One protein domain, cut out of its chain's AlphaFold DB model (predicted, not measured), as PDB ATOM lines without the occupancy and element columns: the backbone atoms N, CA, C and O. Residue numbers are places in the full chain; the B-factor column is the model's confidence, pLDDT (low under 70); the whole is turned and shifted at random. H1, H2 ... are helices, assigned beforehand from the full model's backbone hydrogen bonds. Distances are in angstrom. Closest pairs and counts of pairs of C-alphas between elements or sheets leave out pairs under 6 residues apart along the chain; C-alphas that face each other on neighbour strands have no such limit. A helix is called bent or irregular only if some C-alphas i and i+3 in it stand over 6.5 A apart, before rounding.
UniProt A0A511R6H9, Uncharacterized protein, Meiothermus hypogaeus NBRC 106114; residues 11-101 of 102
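What this domain is: This is residues 11 to 101 of the 102 residues of an uncharacterized protein of Meiothermus hypogaeus NBRC 106114 (UniProt A0A511R6H9). Three helices, H2, H3 and H4, meet at nearly right angles in a cluster toward one end of an elongated domain, and H4 runs on from this cluster toward H1 at the other end. H1 touches no other helix, and the long unnamed stretch of residues 28 to 42 leads from it back to H2. The printed part has 91 residues with four named helices, in the order H1, H2, H3, H4, and no named strand; the class is all helix, with 54 residues in the named helices. The whole is compact, with a radius of gyration of the C-alphas of 14.0 A, and the C-alphas span 44 by 26 by 21 A.

Where its parts are: The printed part begins at Gly 11, and H1 follows as residues 16 to 27, 16.1 A from first to last C-alpha, with C-alpha 16 at (-40.579, -8.144, -16.260). H2 is residues 43 to 53 and is 15.0 A long, with C-alpha 43 at (-51.553, -5.820, -34.579). H3 is residues 60 to 72 and is 20.0 A long; it is irregular, but only just: C-alphas 68 and 71 are 6.8 A apart, and its line is a rough one. H4, the longest helix, is residues 83 to 100, 25.5 A from first to last C-alpha, and ends with C-alpha 100 at (-45.992, -21.972, -14.642).

How they stand to each other: H2 and H3 touch, about perpendicular at 87 degrees; their closest C-alphas are those of Thr 48 and Val 66, 5.0 A apart, and H3 takes part with residues 65 to 70 alone. H2 and H4 touch, about perpendicular at 75 degrees; their closest C-alphas are those of Val 45 and Ile 87, 6.5 A apart, and H4 takes part with residues 83 to 90 alone. H3 and H4 touch, about perpendicular at 82 degrees; their closest C-alphas are those of Ala 72 and Asn 90, 4.9 A apart, with residues 69 to 72 of H3 and 86 to 94 of H4 alone taking part. The packing of these helices is mostly crossed. H1 is apart from H2 and from H3, and only just apart from H4, with the closest C-alphas 8.3 A apart. Every O i to N i+4 pair is within hydrogen-bond range in H1, H2 and H4; in H3 it is 6 of 9.

The domain as a whole: The two C-alphas farthest apart are those of Arg 30 and Asn 54, at 43.9 A. The printed part has no cut. The link from H1 to H2, with 15 residues, is long, and its C-alphas lie 9 to 25 A from the mean of all C-alphas; the links from H2 to H3 and from H3 to H4 are short. The mean pLDDT of the printed part is 94.0, and no printed residue is under 70.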
ATOM      1  N   GLY A  11     -50.056  -7.063 -27.585       97.12
ATOM      2  CA  GLY A  11     -50.235  -8.512 -27.724       97.12
ATOM      3  C   GLY A  11     -50.133  -9.278 -26.406       97.12
ATOM      4  O   GLY A  11     -49.690 -10.421 -26.440       97.12
ATOM      5  N   HIS A  12     -50.470  -8.630 -25.277       97.50
ATOM      6  CA  HIS A  12     -50.300  -9.159 -23.917       97.50
ATOM      7  C   HIS A  12     -48.903  -9.765 -23.669       97.50
ATOM      8  O   HIS A  12     -48.755 -10.749 -22.948       97.50
ATOM      9  N   ALA A  13     -47.872  -9.152 -24.268       96.31
ATOM     10  CA  ALA A  13     -46.475  -9.496 -24.050       96.31
ATOM     11  C   ALA A  13     -46.099  -9.390 -22.562       96.31
ATOM     12  O   ALA A  13     -46.390  -8.385 -21.904       96.31
ATOM     13  N   LEU A  14     -45.441 -10.430 -22.052       95.19
ATOM     14  CA  LEU A  14     -45.054 -10.565 -20.650       95.19
ATOM     15  C   LEU A  14     -43.585 -10.188 -20.458       95.19
ATOM     16  O   LEU A  14     -42.701 -11.042 -20.449       95.19
ATOM     17  N   ASP A  15     -43.317  -8.894 -20.307       94.00
ATOM     18  CA  ASP A  15     -42.021  -8.437 -19.814       94.00
ATOM     19  C   ASP A  15     -41.946  -8.505 -18.275       94.00
ATOM     20  O   ASP A  15     -42.890  -8.898 -17.579       94.00
ATOM     21  N   ARG A  16     -40.800  -8.106 -17.715       94.56
ATOM     22  CA  ARG A  16     -40.579  -8.144 -16.260       94.56
ATOM     23  C   ARG A  16     -41.537  -7.235 -15.485       94.56
ATOM     24  O   ARG A  16     -41.897  -7.572 -14.360       94.56
ATOM     25  N   ALA A  17     -41.928  -6.094 -16.052       96.56
ATOM     26  CA  ALA A  17     -42.816  -5.147 -15.386       96.56
ATOM     27  C   ALA A  17     -44.263  -5.659 -15.381       96.56
ATOM     28  O   ALA A  17     -44.949  -5.553 -14.364       96.56
ATOM     29  N   ALA A  18     -44.706  -6.271 -16.481       96.75
ATOM     30  CA  ALA A  18     -46.005  -6.918 -16.583       96.75
ATOM     31  C   ALA A  18     -46.124  -8.090 -15.598       96.75
ATOM     32  O   ALA A  18     -47.080  -8.133 -14.824       96.75
ATOM     33  N   LEU A  19     -45.124  -8.980 -15.552       96.19
ATOM     34  CA  LEU A  19     -45.088 -10.092 -14.593       96.19
ATOM     35  C   LEU A  19     -45.093  -9.601 -13.141       96.19
ATOM     36  O   LEU A  19     -45.891 -10.077 -12.338       96.19
ATOM     37  N   GLY A  20     -44.266  -8.603 -12.812       96.81
ATOM     38  CA  GLY A  20     -44.238  -8.013 -11.470       96.81
ATOM     39  C   GLY A  20     -45.576  -7.383 -11.070       96.81
ATOM     40  O   GLY A  20     -46.003  -7.511  -9.926       96.81
ATOM     41  N   SER A  21     -46.272  -6.757 -12.022       98.00
ATOM     42  CA  SER A  21     -47.592  -6.156 -11.793       98.00
ATOM     43  C   SER A  21     -48.671  -7.216 -11.541       98.00
ATOM     44  O   SER A  21     -49.515  -7.038 -10.665       98.00
ATOM     45  N   ILE A  22     -48.629  -8.338 -12.270       97.25
ATOM     46  CA  ILE A  22     -49.529  -9.479 -12.042       97.25
ATOM     47  C   ILE A  22     -49.248 -10.101 -10.669       97.25
ATOM     48  O   ILE A  22     -50.177 -10.242  -9.875       97.25
ATOM     49  N   ALA A  23     -47.984 -10.381 -10.342       96.06
ATOM     50  CA  ALA A  23     -47.596 -10.915  -9.036       96.06
ATOM     51  C   ALA A  23     -48.025  -9.990  -7.884       96.06
ATOM     52  O   ALA A  23     -48.569 -10.448  -6.885       96.06
ATOM     53  N   PHE A  24     -47.880  -8.671  -8.048       97.00
ATOM     54  CA  PHE A  24     -48.368  -7.701  -7.071       97.00
ATOM     55  C   PHE A  24     -49.882  -7.818  -6.839       97.00
ATOM     56  O   PHE A  24     -50.338  -7.805  -5.695       97.00
ATOM     57  N   SER A  25     -50.665  -7.964  -7.915       96.69
ATOM     58  CA  SER A  25     -52.121  -8.125  -7.807       96.69
ATOM     59  C   SER A  25     -52.514  -9.398  -7.046       96.69
ATOM     60  O   SER A  25     -53.489  -9.396  -6.296       96.69
ATOM     61  N   ILE A  26     -51.722 -10.463  -7.172       95.38
ATOM     62  CA  ILE A  26     -51.942 -11.726  -6.467       95.38
ATOM     63  C   ILE A  26     -51.544 -11.581  -4.992       95.38
ATOM     64  O   ILE A  26     -52.377 -11.775  -4.108       95.38
ATOM     65  N   GLU A  27     -50.307 -11.171  -4.711       96.44
ATOM     66  CA  GLU A  27     -49.741 -11.170  -3.355       96.44
ATOM     67  C   GLU A  27     -50.346 -10.097  -2.442       96.44
ATOM     68  O   GLU A  27     -50.669 -10.353  -1.274       96.44
ATOM     69  N   TYR A  28     -50.533  -8.888  -2.976       96.94
ATOM     70  CA  TYR A  28     -50.916  -7.719  -2.183       96.94
ATOM     71  C   TYR A  28     -52.392  -7.361  -2.320       96.94
ATOM     72  O   TYR A  28     -52.987  -6.902  -1.348       96.94
ATOM     73  N   LEU A  29     -52.995  -7.578  -3.495       96.56
ATOM     74  CA  LEU A  29     -54.417  -7.278  -3.721       96.56
ATOM     75  C   LEU A  29     -55.319  -8.511  -3.608       96.56
ATOM     76  O   LEU A  29     -56.538  -8.357  -3.574       96.56
ATOM     77  N   ARG A  30     -54.734  -9.714  -3.512       96.12
ATOM     78  CA  ARG A  30     -55.454 -10.982  -3.323       96.12
ATOM     79  C   ARG A  30     -56.528 -11.212  -4.388       96.12
ATOM     80  O   ARG A  30     -57.617 -11.695  -4.078       96.12
ATOM     81  N   VAL A  31     -56.228 -10.866  -5.646       96.19
ATOM     82  CA  VAL A  31     -57.167 -11.105  -6.750       96.19
ATOM     83  C   VAL A  31     -57.421 -12.613  -6.901       96.19
ATOM     84  O   VAL A  31     -56.468 -13.386  -6.984       96.19
ATOM     85  N   PRO A  32     -58.686 -13.067  -6.944       95.75
ATOM     86  CA  PRO A  32     -58.997 -14.494  -7.031       95.75
ATOM     87  C   PRO A  32     -58.920 -15.036  -8.466       95.75
ATOM     88  O   PRO A  32     -59.026 -16.242  -8.675       95.75
ATOM     89  N   LEU A  33     -58.790 -14.153  -9.463       96.31
ATOM     90  CA  LEU A  33     -58.818 -14.502 -10.876       96.31
ATOM     91  C   LEU A  33     -57.873 -13.605 -11.676       96.31
ATOM     92  O   LEU A  33     -57.941 -12.380 -11.590       96.31
ATOM     93  N   VAL A  34     -57.066 -14.237 -12.527       97.19
ATOM     94  CA  VAL A  34     -56.313 -13.579 -13.597       97.19
ATOM     95  C   VAL A  34     -56.927 -13.997 -14.931       97.19
ATOM     96  O   VAL A  34     -57.038 -15.187 -15.223       97.19
ATOM     97  N   ALA A  35     -57.326 -13.021 -15.745       97.50
ATOM     98  CA  ALA A  35     -57.899 -13.252 -17.067       97.50
ATOM     99  C   ALA A  35     -56.984 -12.678 -18.157       97.50
ATOM    100  O   ALA A  35     -56.661 -11.492 -18.147       97.50
ATOM    101  N   VAL A  36     -56.595 -13.517 -19.122       98.25
ATOM    102  CA  VAL A  36     -55.858 -13.088 -20.320       98.25
ATOM    103  C   VAL A  36     -56.859 -12.801 -21.432       98.25
ATOM    104  O   VAL A  36     -57.567 -13.702 -21.879       98.25
ATOM    105  N   MET A  37     -56.908 -11.552 -21.892       97.88
ATOM    106  CA  MET A  37     -57.842 -11.113 -22.930       97.88
ATOM    107  C   MET A  37     -57.104 -10.823 -24.238       97.88
ATOM    108  O   MET A  37     -56.381  -9.831 -24.349       97.88
ATOM    109  N   GLY A  38     -57.300 -11.687 -25.234       97.00
ATOM    110  CA  GLY A  38     -56.966 -11.376 -26.622       97.00
ATOM    111  C   GLY A  38     -58.127 -10.694 -27.346       97.00
ATOM    112  O   GLY A  38     -59.204 -10.508 -26.784       97.00
ATOM    113  N   HIS A  39     -57.903 -10.321 -28.602       98.19
ATOM    114  CA  HIS A  39     -58.917  -9.707 -29.458       98.19
ATOM    115  C   HIS A  39     -58.639 -10.024 -30.930       98.19
ATOM    116  O   HIS A  39     -57.497 -10.324 -31.296       98.19
ATOM    117  N   GLU A  40     -59.660  -9.936 -31.785       97.06
ATOM    118  CA  GLU A  40     -59.486 -10.108 -33.225       97.06
ATOM    119  C   GLU A  40     -58.527  -9.067 -33.817       97.06
ATOM    120  O   GLU A  40     -58.399  -7.945 -33.320       97.06
ATOM    121  N   ARG A  41     -57.863  -9.425 -34.924       96.62
ATOM    122  CA  ARG A  41     -56.988  -8.510 -35.682       96.62
ATOM    123  C   ARG A  41     -55.890  -7.851 -34.826       96.62
ATOM    124  O   ARG A  41     -55.549  -6.686 -35.024       96.62
ATOM    125  N   CYS A  42     -55.314  -8.593 -33.877       97.88
ATOM    126  CA  CYS A  42     -54.227  -8.104 -33.027       97.88
ATOM    127  C   CYS A  42     -52.991  -7.688 -33.842       97.88
ATOM    128  O   CYS A  42     -52.308  -8.522 -34.438       97.88
ATOM    129  N   GLY A  43     -52.671  -6.390 -33.821       96.31
ATOM    130  CA  GLY A  43     -51.553  -5.820 -34.579       96.31
ATOM    131  C   GLY A  43     -50.178  -6.332 -34.144       96.31
ATOM    132  O   GLY A  43     -49.312  -6.517 -34.989       96.31
ATOM    133  N   ALA A  44     -49.979  -6.623 -32.854       96.44
ATOM    134  CA  ALA A  44     -48.705  -7.143 -32.350       96.44
ATOM    135  C   ALA A  44     -48.438  -8.583 -32.826       96.44
ATOM    136  O   ALA A  44     -47.327  -8.911 -33.241       96.44
ATOM    137  N   VAL A  45     -49.477  -9.426 -32.829       97.00
ATOM    138  CA  VAL A  45     -49.399 -10.786 -33.382       97.00
ATOM    139  C   VAL A  45     -49.179 -10.724 -34.892       97.00
ATOM    140  O   VAL A  45     -48.280 -11.386 -35.398       97.00
ATOM    141  N   LYS A  46     -49.924  -9.867 -35.604       95.31
ATOM    142  CA  LYS A  46     -49.745  -9.660 -37.047       95.31
ATOM    143  C   LYS A  46     -48.319  -9.220 -37.400       95.31
ATOM    144  O   LYS A  46     -47.698  -9.843 -38.251       95.31
ATOM    145  N   ALA A  47     -47.778  -8.214 -36.713       94.00
ATOM    146  CA  ALA A  47     -46.411  -7.741 -36.936       94.00
ATOM    147  C   ALA A  47     -45.364  -8.836 -36.662       94.00
ATOM    148  O   ALA A  47     -44.354  -8.925 -37.355       94.00
ATOM    149  N   THR A  48     -45.624  -9.700 -35.674       94.75
ATOM    150  CA  THR A  48     -44.772 -10.863 -35.390       94.75
ATOM    151  C   THR A  48     -44.798 -11.861 -36.547       94.75
ATOM    152  O   THR A  48     -43.738 -12.298 -36.988       94.75
ATOM    153  N   LEU A  49     -45.977 -12.180 -37.090       94.00
ATOM    154  CA  LEU A  49     -46.106 -13.051 -38.264       94.00
ATOM    155  C   LEU A  49     -45.402 -12.464 -39.496       94.00
ATOM    156  O   LEU A  49     -44.662 -13.177 -40.165       94.00
ATOM    157  N   GLU A  50     -45.570 -11.169 -39.765       91.75
ATOM    158  CA  GLU A  50     -44.918 -10.483 -40.891       91.75
ATOM    159  C   GLU A  50     -43.385 -10.489 -40.764       91.75
ATOM    160  O   GLU A  50     -42.683 -10.723 -41.750       91.75
ATOM    161  N   ALA A  51     -42.847 -10.288 -39.556       90.50
ATOM    162  CA  ALA A  51     -41.408 -10.377 -39.307       90.50
ATOM    163  C   ALA A  51     -40.862 -11.791 -39.590       90.50
ATOM    164  O   ALA A  51     -39.785 -11.943 -40.170       90.50
ATOM    165  N   LEU A  52     -41.627 -12.828 -39.228       89.56
ATOM    166  CA  LEU A  52     -41.265 -14.222 -39.496       89.56
ATOM    167  C   LEU A  52     -41.345 -14.572 -40.986       89.56
ATOM    168  O   LEU A  52     -40.420 -15.199 -41.497       89.56
ATOM    169  N   GLN A  53     -42.402 -14.141 -41.683       87.56
ATOM    170  CA  GLN A  53     -42.600 -14.387 -43.119       87.56
ATOM    171  C   GLN A  53     -41.500 -13.761 -43.973       87.56
ATOM    172  O   GLN A  53     -41.013 -14.378 -44.915       87.56
ATOM    173  N   ASN A  54     -41.094 -12.537 -43.637       85.19
ATOM    174  CA  ASN A  54     -40.091 -11.809 -44.407       85.19
ATOM    175  C   ASN A  54     -38.653 -12.215 -44.054       85.19
ATOM    176  O   ASN A  54     -37.719 -11.703 -44.667       85.19
ATOM    177  N   HIS A  55     -38.459 -13.089 -43.056       80.12
ATOM    178  CA  HIS A  55     -37.151 -13.414 -42.475       80.12
ATOM    179  C   HIS A  55     -36.330 -12.162 -42.115       80.12
ATOM    180  O   HIS A  55     -35.100 -12.155 -42.186       80.12
ATOM    181  N   GLN A  56     -37.022 -11.086 -41.736       82.06
ATOM    182  CA  GLN A  56     -36.429  -9.789 -41.441       82.06
ATOM    183  C   GLN A  56     -36.588  -9.472 -39.964       82.06
ATOM    184  O   GLN A  56     -37.643  -9.669 -39.360       82.06
ATOM    185  N   ARG A  57     -35.516  -8.938 -39.383       83.62
ATOM    186  CA  ARG A  57     -35.557  -8.408 -38.027       83.62
ATOM    187  C   ARG A  57     -36.451  -7.169 -38.013       83.62
ATOM    188  O   ARG A  57     -36.282  -6.278 -38.845       83.62
ATOM    189  N   ALA A  58     -37.374  -7.106 -37.062       85.94
ATOM    190  CA  ALA A  58     -38.134  -5.890 -36.820       85.94
ATOM    191  C   ALA A  58     -37.201  -4.797 -36.249       85.94
ATOM    192  O   ALA A  58     -36.148  -5.126 -35.691       85.94
ATOM    193  N   PRO A  59     -37.571  -3.504 -36.335       87.38
ATOM    194  CA  PRO A  59     -36.889  -2.440 -35.596       87.38
ATOM    195  C   PRO A  59     -36.719  -2.811 -34.118       87.38
ATOM    196  O   PRO A  59     -37.604  -3.452 -33.554       87.38
ATOM    197  N   ASP A  60     -35.626  -2.397 -33.472       83.06
ATOM    198  CA  ASP A  60     -35.218  -2.927 -32.156       83.06
ATOM    199  C   ASP A  60     -36.337  -2.928 -31.098       83.06
ATOM    200  O   ASP A  60     -36.557  -3.932 -30.418       83.06
ATOM    201  N   ALA A  61     -37.101  -1.835 -31.001       81.75
ATOM    202  CA  ALA A  61     -38.220  -1.727 -30.065       81.75
ATOM    203  C   ALA A  61     -39.352  -2.735 -30.349       81.75
ATOM    204  O   ALA A  61     -39.999  -3.203 -29.418       81.75
ATOM    205  N   LEU A  62     -39.581  -3.090 -31.615       88.38
ATOM    206  CA  LEU A  62     -40.561  -4.100 -32.025       88.38
ATOM    207  C   LEU A  62     -39.999  -5.518 -31.918       88.38
ATOM    208  O   LEU A  62     -40.752  -6.450 -31.647       88.38
ATOM    209  N   GLN A  63     -38.687  -5.698 -32.082       92.69
ATOM    210  CA  GLN A  63     -38.063  -7.015 -31.985       92.69
ATOM    211  C   GLN A  63     -38.227  -7.630 -30.588       92.69
ATOM    212  O   GLN A  63     -38.353  -8.848 -30.470       92.69
ATOM    213  N   SER A  64     -38.280  -6.811 -29.531       92.19
ATOM    214  CA  SER A  64     -38.593  -7.294 -28.180       92.19
ATOM    215  C   SER A  64     -39.989  -7.929 -28.106       92.19
ATOM    216  O   SER A  64     -40.133  -9.013 -27.546       92.19
ATOM    217  N   LEU A  65     -40.995  -7.320 -28.746       93.69
ATOM    218  CA  LEU A  65     -42.352  -7.867 -28.837       93.69
ATOM    219  C   LEU A  65     -42.385  -9.149 -29.664       93.69
ATOM    220  O   LEU A  65     -42.990 -10.127 -29.234       93.69
ATOM    221  N   VAL A  66     -41.689  -9.169 -30.806       95.19
ATOM    222  CA  VAL A  66     -41.551 -10.376 -31.638       95.19
ATOM    223  C   VAL A  66     -41.001 -11.526 -30.798       95.19
ATOM    224  O   VAL A  66     -41.574 -12.608 -30.807       95.19
ATOM    225  N   ASN A  67     -39.944 -11.291 -30.017       94.81
ATOM    226  CA  ASN A  67     -39.326 -12.323 -29.182       94.81
ATOM    227  C   ASN A  67     -40.255 -12.843 -28.070       94.81
ATOM    228  O   ASN A  67     -40.149 -14.007 -27.698       94.81
ATOM    229  N   LEU A  68     -41.144 -11.998 -27.539       95.69
ATOM    230  CA  LEU A  68     -42.093 -12.375 -26.486       95.69
ATOM    231  C   LEU A  68     -43.336 -13.097 -27.027       95.69
ATOM    232  O   LEU A  68     -43.911 -13.919 -26.322       95.69
ATOM    233  N   ILE A  69     -43.758 -12.791 -28.258       97.00
ATOM    234  CA  ILE A  69     -44.991 -13.325 -28.861       97.00
ATOM    235  C   ILE A  69     -44.715 -14.581 -29.693       97.00
ATOM    236  O   ILE A  69     -45.477 -15.542 -29.624       97.00
ATOM    237  N   ARG A  70     -43.621 -14.592 -30.465       95.69
ATOM    238  CA  ARG A  70     -43.243 -15.681 -31.379       95.69
ATOM    239  C   ARG A  70     -43.343 -17.089 -30.759       95.69
ATOM    240  O   ARG A  70     -43.914 -17.956 -31.424       95.69
ATOM    241  N   PRO A  71     -42.882 -17.341 -29.514       96.44
ATOM    242  CA  PRO A  71     -42.921 -18.685 -28.932       96.44
ATOM    243  C   PRO A  71     -44.328 -19.279 -28.813       96.44
ATOM    244  O   PRO A  71     -44.481 -20.488 -28.660       96.44
ATOM    245  N   ALA A  72     -45.375 -18.453 -28.892       96.25
ATOM    246  CA  ALA A  72     -46.747 -18.927 -28.869       96.25
ATOM    247  C   ALA A  72     -47.113 -19.837 -30.048       96.25
ATOM    248  O   ALA A  72     -48.051 -20.626 -29.926       96.25
ATOM    249  N   PHE A  73     -46.411 -19.712 -31.174       93.81
ATOM    250  CA  PHE A  73     -46.725 -20.430 -32.406       93.81
ATOM    251  C   PHE A  73     -45.475 -20.894 -33.178       93.81
ATOM    252  O   PHE A  73     -45.571 -21.158 -34.371       93.81
ATOM    253  N   ASP A  74     -44.327 -21.043 -32.505       92.19
ATOM    254  CA  ASP A  74     -43.071 -21.525 -33.116       92.19
ATOM    255  C   ASP A  74     -43.171 -22.953 -33.685       92.19
ATOM    256  O   ASP A  74     -42.485 -23.284 -34.649       92.19
ATOM    257  N   ASP A  75     -44.059 -23.781 -33.129       90.69
ATOM    258  CA  ASP A  75     -44.287 -25.162 -33.577       90.69
ATOM    259  C   ASP A  75     -45.217 -25.262 -34.804       90.69
ATOM    260  O   ASP A  75     -45.551 -26.363 -35.248       90.69
ATOM    261  N   TYR A  76     -45.672 -24.129 -35.349       90.94
ATOM    262  CA  TYR A  76     -46.627 -24.083 -36.456       90.94
ATOM    263  C   TYR A  76     -46.008 -23.428 -37.697       90.94
ATOM    264  O   TYR A  76     -45.294 -22.430 -37.584       90.94
ATOM    265  N   PRO A  77     -46.296 -23.947 -38.905       89.19
ATOM    266  CA  PRO A  77     -45.849 -23.306 -40.133       89.19
ATOM    267  C   PRO A  77     -46.489 -21.924 -40.265       89.19
ATOM    268  O   PRO A  77     -47.689 -21.760 -40.036       89.19
ATOM    269  N   VAL A  78     -45.689 -20.934 -40.667       88.69
ATOM    270  CA  VAL A  78     -46.188 -19.572 -40.841       88.69
ATOM    271  C   VAL A  78     -46.886 -19.430 -42.193       88.69
ATOM    272  O   VAL A  78     -46.231 -19.477 -43.233       88.69
ATOM    273  N   THR A  79     -48.206 -19.231 -42.188       90.12
ATOM    274  CA  THR A  79     -49.028 -19.048 -43.398       90.12
ATOM    275  C   THR A  79     -49.738 -17.685 -43.403       90.12
ATOM    276  O   THR A  79     -49.914 -17.079 -42.343       90.12
ATOM    277  N   PRO A  80     -50.145 -17.146 -44.569       85.75
ATOM    278  CA  PRO A  80     -50.825 -15.844 -44.643       85.75
ATOM    279  C   PRO A  80     -52.165 -15.763 -43.889       85.75
ATOM    280  O   PRO A  80     -52.579 -14.681 -43.479       85.75
ATOM    281  N   ASP A  81     -52.843 -16.890 -43.706       90.62
ATOM    282  CA  ASP A  81     -54.193 -17.020 -43.148       90.62
ATOM    283  C   ASP A  81     -54.222 -17.427 -41.663       90.62
ATOM    284  O   ASP A  81     -55.290 -17.529 -41.064       90.62
ATOM    285  N   MET A  82     -53.064 -17.593 -41.016       94.94
ATOM    286  CA  MET A  82     -52.996 -18.102 -39.640       94.94
ATOM    287  C   MET A  82     -53.294 -17.073 -38.537       94.94
ATOM    288  O   MET A  82     -53.145 -17.406 -37.363       94.94
ATOM    289  N   LEU A  83     -53.650 -15.822 -38.856       96.38
ATOM    290  CA  LEU A  83     -53.716 -14.744 -37.856       96.38
ATOM    291  C   LEU A  83     -54.646 -15.081 -36.680       96.38
ATOM    292  O   LEU A  83     -54.246 -14.942 -35.525       96.38
ATOM    293  N   ASP A  84     -55.856 -15.562 -36.959       96.94
ATOM    294  CA  ASP A  84     -56.822 -15.901 -35.908       96.94
ATOM    295  C   ASP A  84     -56.329 -17.066 -35.046       96.94
ATOM    296  O   ASP A  84     -56.448 -17.042 -33.818       96.94
ATOM    297  N   PHE A  85     -55.691 -18.053 -35.675       96.75
ATOM    298  CA  PHE A  85     -55.035 -19.144 -34.968       96.75
ATOM    299  C   PHE A  85     -53.906 -18.629 -34.062       96.75
ATOM    300  O   PHE A  85     -53.870 -18.963 -32.878       96.75
ATOM    301  N   ALA A  86     -53.019 -17.780 -34.584       97.44
ATOM    302  CA  ALA A  86     -51.884 -17.224 -33.854       97.44
ATOM    303  C   ALA A  86     -52.335 -16.373 -32.656       97.44
ATOM    304  O   ALA A  86     -51.713 -16.423 -31.598       97.44
ATOM    305  N   ILE A  87     -53.451 -15.645 -32.782       98.12
ATOM    306  CA  ILE A  87     -54.068 -14.911 -31.669       98.12
ATOM    307  C   ILE A  87     -54.493 -15.883 -30.562       98.12
ATOM    308  O   ILE A  87     -54.126 -15.692 -29.403       98.12
ATOM    309  N   GLN A  88     -55.216 -16.953 -30.904       97.81
ATOM    310  CA  GLN A  88     -55.644 -17.958 -29.923       97.81
ATOM    311  C   GLN A  88     -54.455 -18.689 -29.289       97.81
ATOM    312  O   GLN A  88     -54.442 -18.940 -28.081       97.81
ATOM    313  N   ALA A  89     -53.433 -19.000 -30.086       97.50
ATOM    314  CA  ALA A  89     -52.195 -19.601 -29.613       97.50
ATOM    315  C   ALA A  89     -51.464 -18.672 -28.630       97.50
ATOM    316  O   ALA A  89     -51.047 -19.129 -27.566       97.50
ATOM    317  N   ASN A  90     -51.404 -17.365 -28.912       98.25
ATOM    318  CA  ASN A  90     -50.793 -16.361 -28.037       98.25
ATOM    319  C   ASN A  90     -51.514 -16.244 -26.689       98.25
ATOM    320  O   ASN A  90     -50.864 -16.187 -25.642       98.25
ATOM    321  N   ILE A  91     -52.852 -16.263 -26.682       98.31
ATOM    322  CA  ILE A  91     -53.639 -16.266 -25.437       98.31
ATOM    323  C   ILE A  91     -53.283 -17.505 -24.606       98.31
ATOM    324  O   ILE A  91     -52.911 -17.389 -23.438       98.31
ATOM    325  N   ARG A  92     -53.330 -18.697 -25.215       97.38
ATOM    326  CA  ARG A  92     -53.019 -19.966 -24.533       97.38
ATOM    327  C   ARG A  92     -51.574 -20.026 -24.051       97.38
ATOM    328  O   ARG A  92     -51.310 -20.570 -22.985       97.38
ATOM    329  N   TYR A  93     -50.634 -19.493 -24.825       97.38
ATOM    330  CA  TYR A  93     -49.232 -19.382 -24.440       97.38
ATOM    331  C   TYR A  93     -49.067 -18.504 -23.198       97.38
ATOM    332  O   TYR A  93     -48.463 -18.941 -22.224       97.38
ATOM    333  N   THR A  94     -49.690 -17.327 -23.194       97.69
ATOM    334  CA  THR A  94     -49.662 -16.396 -22.058       97.69
ATOM    335  C   THR A  94     -50.270 -17.034 -20.807       97.69
ATOM    336  O   THR A  94     -49.662 -16.993 -19.742       97.69
ATOM    337  N   VAL A  95     -51.427 -17.701 -20.930       97.75
ATOM    338  CA  VAL A  95     -52.049 -18.435 -19.814       97.75
ATOM    339  C   VAL A  95     -51.113 -19.519 -19.274       97.75
ATOM    340  O   VAL A  95     -50.897 -19.583 -18.068       97.75
ATOM    341  N   ARG A  96     -50.514 -20.343 -20.146       96.06
ATOM    342  CA  ARG A  96     -49.556 -21.382 -19.729       96.06
ATOM    343  C   ARG A  96     -48.350 -20.787 -19.004       96.06
ATOM    344  O   ARG A  96     -47.963 -21.322 -17.972       96.06
ATOM    345  N   HIS A  97     -47.803 -19.681 -19.509       94.62
ATOM    346  CA  HIS A  97     -46.671 -18.994 -18.890       94.62
ATOM    347  C   HIS A  97     -47.014 -18.523 -17.471       94.62
ATOM    348  O   HIS A  97     -46.250 -18.767 -16.544       94.62
ATOM    349  N   LEU A  98     -48.191 -17.917 -17.279       95.69
ATOM    350  CA  LEU A  98     -48.639 -17.445 -15.966       95.69
ATOM    351  C   LEU A  98     -48.919 -18.589 -14.985       95.69
ATOM    352  O   LEU A  98     -48.587 -18.464 -13.818       95.69
ATOM    353  N   VAL A  99     -49.468 -19.718 -15.447       94.31
ATOM    354  CA  VAL A  99     -49.694 -20.905 -14.596       94.31
ATOM    355  C   VAL A  99     -48.379 -21.551 -14.142       94.31
ATOM    356  O   VAL A  99     -48.327 -22.181 -13.090       94.31
ATOM    357  N   GLN A 100     -47.318 -21.422 -14.939       89.81
ATOM    358  CA  GLN A 100     -45.992 -21.972 -14.642       89.81
ATOM    359  C   GLN A 100     -45.092 -21.000 -13.873       89.81
ATOM    360  O   GLN A 100     -44.014 -21.398 -13.430       89.81
ATOM    361  N   THR A 101     -45.505 -19.738 -13.738       79.12
ATOM    362  CA  THR A 101     -44.752 -18.726 -12.997       79.12
ATOM    363  C   THR A 101     -45.203 -18.770 -11.533       79.12
ATOM    364  O   THR A 101     -46.403 -18.639 -11.294       79.12
TER     365      THR A 101